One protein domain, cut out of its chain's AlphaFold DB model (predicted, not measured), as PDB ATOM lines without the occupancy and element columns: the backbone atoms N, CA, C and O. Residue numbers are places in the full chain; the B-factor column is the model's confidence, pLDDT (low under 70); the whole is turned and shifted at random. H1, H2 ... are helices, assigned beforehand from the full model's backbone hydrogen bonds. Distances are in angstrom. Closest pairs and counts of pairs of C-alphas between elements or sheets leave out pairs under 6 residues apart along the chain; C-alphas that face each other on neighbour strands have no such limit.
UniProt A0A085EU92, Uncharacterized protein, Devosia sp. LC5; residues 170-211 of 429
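Overview. This is residues 170 to 211 of the 429 residues of an uncharacterized protein of Devosia sp. LC5 (UniProt A0A085EU92). Four short helices, H1 to H4, follow one another in a single row along the long axis of a rod, each running back the opposite way to the one before, as two helical hairpins, H1 with H2 and H3 with H4, set next to each other in the row with a looser join between H2 and H3. The 42 printed residues, with no named strand, are all helix by class and loose, with a radius of gyration of the C-alphas of 12.1 A; the outline is a rod, 36 by 15 by 10 A.

Along the chain. H3, the longest, covers residues 192 to 199 and 10.5 A. H2 covers 181 to 187, 9.8 A; H4 203 to 209, 9.9 A, ending at C-alpha 209 (87.157, 104.375, 22.863); H1 170 to 176, 10.0 A, beginning at C-alpha 170 (100.691, 96.664, 51.102).

Arrangement. H3 touches H4, closest C-alphas Leu 197 and Val 206, 5.5 A, at a shallow tilt of 14 degrees, opposite ways. H3 and H2 are close but not clearly touching, closest C-alphas Lys 195 and Gln 185, 7.0 A, at a steep 39 degrees. H2 touches H1, closest C-alphas Met 184 and Leu 175, 5.4 A. In H1 to H4 every O i to N i+4 pair is within hydrogen-bond range.

Size, cuts and confidence. The printed part has no cut, its three links are tight, and no printed residue is under 70 in pLDDT.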
ATOM      1  N   GLU A 170     101.325  95.342  51.108       96.75
ATOM      2  CA  GLU A 170     100.691  96.664  51.102       96.75
ATOM      3  C   GLU A 170      99.807  96.852  49.862       96.75
ATOM      4  O   GLU A 170      98.643  97.218  49.990       96.75
ATOM      5  N   THR A 171     100.300  96.479  48.674       96.81
ATOM      6  CA  THR A 171      99.521  96.530  47.426       96.81
ATOM      7  C   THR A 171      98.249  95.688  47.494       96.81
ATOM      8  O   THR A 171      97.203  96.148  47.049       96.81
ATOM      9  N   ALA A 172      98.301  94.480  48.068       97.38
ATOM     10  CA  ALA A 172      97.119  93.630  48.207       97.38
ATOM     11  C   ALA A 172      96.077  94.256  49.146       97.38
ATOM     12  O   ALA A 172      94.886  94.231  48.842       97.38
ATOM     13  N   ARG A 173      96.513  94.865  50.257       97.25
ATOM     14  CA  ARG A 173      95.608  95.575  51.172       97.25
ATOM     15  C   ARG A 173      94.987  96.798  50.515       97.25
ATOM     16  O   ARG A 173      93.780  96.976  50.626       97.25
ATOM     17  N   THR A 174      95.780  97.595  49.801       97.75
ATOM     18  CA  THR A 174      95.275  98.747  49.044       97.75
ATOM     19  C   THR A 174      94.262  98.300  47.996       97.75
ATOM     20  O   THR A 174      93.198  98.896  47.897       97.75
ATOM     21  N   LEU A 175      94.538  97.206  47.277       97.75
ATOM     22  CA  LEU A 175      93.628  96.668  46.267       97.75
ATOM     23  C   LEU A 175      92.289  96.239  46.884       97.75
ATOM     24  O   LEU A 175      91.242  96.657  46.397       97.75
ATOM     25  N   LEU A 176      92.328  95.463  47.974       96.25
ATOM     26  CA  LEU A 176      91.142  94.960  48.685       96.25
ATOM     27  C   LEU A 176      90.354  96.053  49.424       96.25
ATOM     28  O   LEU A 176      89.181  95.852  49.725       96.25
ATOM     29  N   ALA A 177      90.981  97.190  49.728       97.44
ATOM     30  CA  ALA A 177      90.331  98.318  50.393       97.44
ATOM     31  C   ALA A 177      89.464  99.170  49.449       97.44
ATOM     32  O   ALA A 177      88.713 100.023  49.925       97.44
ATOM     33  N   ASN A 178      89.556  98.969  48.130       98.06
ATOM     34  CA  ASN A 178      88.759  99.725  47.167       98.06
ATOM     35  C   ASN A 178      87.278  99.335  47.223       98.06
ATOM     36  O   ASN A 178      86.932  98.156  47.275       98.06
ATOM     37  N   ALA A 179      86.403 100.341  47.162       97.62
ATOM     38  CA  ALA A 179      84.954 100.153  47.222       97.62
ATOM     39  C   ALA A 179      84.341  99.645  45.904       97.62
ATOM     40  O   ALA A 179      83.246  99.086  45.914       97.62
ATOM     41  N   ASP A 180      85.027  99.851  44.778       95.56
ATOM     42  CA  ASP A 180      84.543  99.522  43.440       95.56
ATOM     43  C   ASP A 180      85.678  99.072  42.501       95.56
ATOM     44  O   ASP A 180      86.866  99.113  42.840       95.56
ATOM     45  N   ALA A 181      85.296  98.612  41.307       95.31
ATOM     46  CA  ALA A 181      86.230  98.132  40.293       95.31
ATOM     47  C   ALA A 181      87.158  99.239  39.760       95.31
ATOM     48  O   ALA A 181      88.327  98.966  39.499       95.31
ATOM     49  N   SER A 182      86.674 100.481  39.644       95.50
ATOM     50  CA  SER A 182      87.471 101.610  39.142       95.50
ATOM     51  C   SER A 182      88.642 101.925  40.081       95.50
ATOM     52  O   SER A 182      89.785 102.028  39.632       95.50
ATOM     53  N   GLY A 183      88.399 101.944  41.397       96.00
ATOM     54  CA  GLY A 183      89.449 102.099  42.408       96.00
ATOM     55  C   GLY A 183      90.447 100.933  42.419       96.00
ATOM     56  O   GLY A 183      91.659 101.130  42.577       96.00
ATOM     57  N   MET A 184      89.978  99.703  42.174       97.50
ATOM     58  CA  MET A 184      90.884  98.557  42.004       97.50
ATOM     59  C   MET A 184      91.789  98.733  40.778       97.50
ATOM     60  O   MET A 184      92.997  98.511  40.867       97.50
ATOM     61  N   GLN A 185      91.234  99.181  39.651       96.69
ATOM     62  CA  GLN A 185      91.996  99.475  38.437       96.69
ATOM     63  C   GLN A 185      92.992 100.632  38.648       96.69
ATOM     64  O   GLN A 185      94.123 100.549  38.169       96.69
ATOM     65  N   ASP A 186      92.620 101.680  39.399       96.12
ATOM     66  CA  ASP A 186      93.542 102.743  39.833       96.12
ATOM     67  C   ASP A 186      94.742 102.165  40.590       96.12
ATOM     68  O   ASP A 186      95.890 102.471  40.272       96.12
ATOM     69  N   THR A 187      94.482 101.269  41.546       97.00
ATOM     70  CA  THR A 187      95.530 100.621  42.351       97.00
ATOM     71  C   THR A 187      96.459  99.751  41.500       97.00
ATOM     72  O   THR A 187      97.662  99.693  41.756       97.00
ATOM     73  N   LEU A 188      95.926  99.102  40.462       96.31
ATOM     74  CA  LEU A 188      96.709  98.333  39.489       96.31
ATOM     75  C   LEU A 188      97.460  99.216  38.472       96.31
ATOM     76  O   LEU A 188      98.233  98.694  37.671       96.31
ATOM     77  N   GLY A 189      97.260 100.538  38.501       96.44
ATOM     78  CA  GLY A 189      97.959 101.496  37.643       96.44
ATOM     79  C   GLY A 189      97.326 101.704  36.266       96.44
ATOM     80  O   GLY A 189      98.000 102.172  35.348       96.44
ATOM     81  N   PHE A 190      96.044 101.372  36.089       97.19
ATOM     82  CA  PHE A 190      95.349 101.608  34.824       97.19
ATOM     83  C   PHE A 190      95.187 103.109  34.586       97.19
ATOM     84  O   PHE A 190      94.606 103.831  35.401       97.19
ATOM     85  N   SER A 191      95.649 103.586  33.428       96.69
ATOM     86  CA  SER A 191      95.363 104.952  32.991       96.69
ATOM     87  C   SER A 191      93.871 105.125  32.708       96.69
ATOM     88  O   SER A 191      93.162 104.156  32.446       96.69
ATOM     89  N   THR A 192      93.390 106.368  32.692       95.31
ATOM     90  CA  THR A 192      91.993 106.691  32.353       95.31
ATOM     91  C   THR A 192      91.574 106.108  31.003       95.31
ATOM     92  O   THR A 192      90.446 105.656  30.849       95.31
ATOM     93  N   PHE A 193      92.503 106.073  30.045       94.38
ATOM     94  CA  PHE A 193      92.286 105.449  28.745       94.38
ATOM     95  C   PHE A 193      92.072 103.935  28.869       94.38
ATOM     96  O   PHE A 193      91.079 103.421  28.369       94.38
ATOM     97  N   PHE A 194      92.955 103.219  29.574       95.69
ATOM     98  CA  PHE A 194      92.807 101.769  29.726       95.69
ATOM     99  C   PHE A 194      91.578 101.373  30.545       95.69
ATOM    100  O   PHE A 194      90.983 100.349  30.233       95.69
ATOM    101  N   LYS A 195      91.172 102.178  31.536       95.69
ATOM    102  CA  LYS A 195      89.900 101.953  32.239       95.69
ATOM    103  C   LYS A 195      88.723 101.992  31.271       95.69
ATOM    104  O   LYS A 195      87.967 101.037  31.217       95.69
ATOM    105  N   SER A 196      88.661 103.025  30.421       94.75
ATOM    106  CA  SER A 196      87.623 103.141  29.384       94.75
ATOM    107  C   SER A 196      87.543 101.885  28.517       94.75
ATOM    108  O   SER A 196      86.457 101.375  28.306       94.75
ATOM    109  N   LEU A 197      88.687 101.351  28.073       95.81
ATOM    110  CA  LEU A 197      88.724 100.145  27.238       95.81
ATOM    111  C   LEU A 197      88.277  98.874  27.978       95.81
ATOM    112  O   LEU A 197      87.706  97.985  27.356       95.81
ATOM    113  N   VAL A 198      88.606  98.740  29.265       94.88
ATOM    114  CA  VAL A 198      88.253  97.556  30.072       94.88
ATOM    115  C   VAL A 198      86.792  97.589  30.510       94.88
ATOM    116  O   VAL A 198      86.170  96.535  30.623       94.88
ATOM    117  N   ASP A 199      86.256  98.784  30.739       94.62
ATOM    118  CA  ASP A 199      84.876  98.996  31.170       94.62
ATOM    119  C   ASP A 199      83.875  98.968  29.993       94.62
ATOM    120  O   ASP A 199      82.663  98.905  30.215       94.62
ATOM    121  N   ASP A 200      84.358  98.984  28.745       96.00
ATOM    122  CA  ASP A 200      83.535  98.899  27.537       96.00
ATOM    123  C   ASP A 200      82.814  97.540  27.434       96.00
ATOM    124  O   ASP A 200      83.424  96.469  27.405       96.00
ATOM    125  N   ALA A 201      81.481  97.576  27.340       96.00
ATOM    126  CA  ALA A 201      80.641  96.377  27.388       96.00
ATOM    127  C   ALA A 201      80.651  95.557  26.086       96.00
ATOM    128  O   ALA A 201      80.362  94.356  26.102       96.00
ATOM    129  N   THR A 202      80.938  96.195  24.948       93.81
ATOM    130  CA  THR A 202      80.908  95.568  23.621       93.81
ATOM    131  C   THR A 202      82.154  95.900  22.803       93.81
ATOM    132  O   THR A 202      82.824  96.905  23.028       93.81
ATOM    133  N   ALA A 203      82.441  95.090  21.780       92.38
ATOM    134  CA  ALA A 203      83.532  95.375  20.844       92.38
ATOM    135  C   ALA A 203      83.347  96.723  20.112       92.38
ATOM    136  O   ALA A 203      84.324  97.419  19.836       92.38
ATOM    137  N   GLY A 204      82.100  97.119  19.831       92.81
ATOM    138  CA  GLY A 204      81.790  98.416  19.225       92.81
ATOM    139  C   GLY A 204      82.121  99.600  20.139       92.81
ATOM    140  O   GLY A 204      82.620 100.625  19.659       92.81
ATOM    141  N   ASP A 205      81.906  99.448  21.448       94.38
ATOM    142  CA  ASP A 205      82.275 100.450  22.456       94.38
ATOM    143  C   ASP A 205      83.801 100.595  22.531       94.38
ATOM    144  O   ASP A 205      84.304 101.706  22.364       94.38
ATOM    145  N   VAL A 206      84.543  99.478  22.564       95.75
ATOM    146  CA  VAL A 206      86.021  99.475  22.505       95.75
ATOM    147  C   VAL A 206      86.540 100.226  21.281       95.75
ATOM    148  O   VAL A 206      87.418 101.083  21.387       95.75
ATOM    149  N   LEU A 207      85.982  99.958  20.096       95.12
ATOM    150  CA  LEU A 207      86.360 100.683  18.879       95.12
ATOM    151  C   LEU A 207      86.037 102.182  18.986       95.12
ATOM    152  O   LEU A 207      86.777 103.010  18.457       95.12
ATOM    153  N   THR A 208      84.963 102.554  19.688       94.62
ATOM    154  CA  THR A 208      84.645 103.961  19.983       94.62
ATOM    155  C   THR A 208      85.719 104.594  20.856       94.62
ATOM    156  O   THR A 208      86.227 105.656  20.493       94.62
ATOM    157  N   SER A 209      86.110 103.926  21.940       95.06
ATOM    158  CA  SER A 209      87.157 104.375  22.863       95.06
ATOM    159  C   SER A 209      88.534 104.470  22.195       95.06
ATOM    160  O   SER A 209      89.313 105.373  22.500       95.06
ATOM    161  N   LEU A 210      88.817 103.604  21.216       95.19
ATOM    162  CA  LEU A 210      90.012 103.673  20.363       95.19
ATOM    163  C   LEU A 210      89.961 104.799  19.308       95.19
ATOM    164  O   LEU A 210      90.956 105.036  18.622       95.19
ATOM    165  N   GLY A 211      88.828 105.491  19.160       94.69
ATOM    166  CA  GLY A 211      88.662 106.609  18.228       94.69
ATOM    167  C   GLY A 211      88.216 106.221  16.815       94.69
ATOM    168  O   GLY A 211      88.324 107.037  15.898       94.69
TER     169      GLY A 211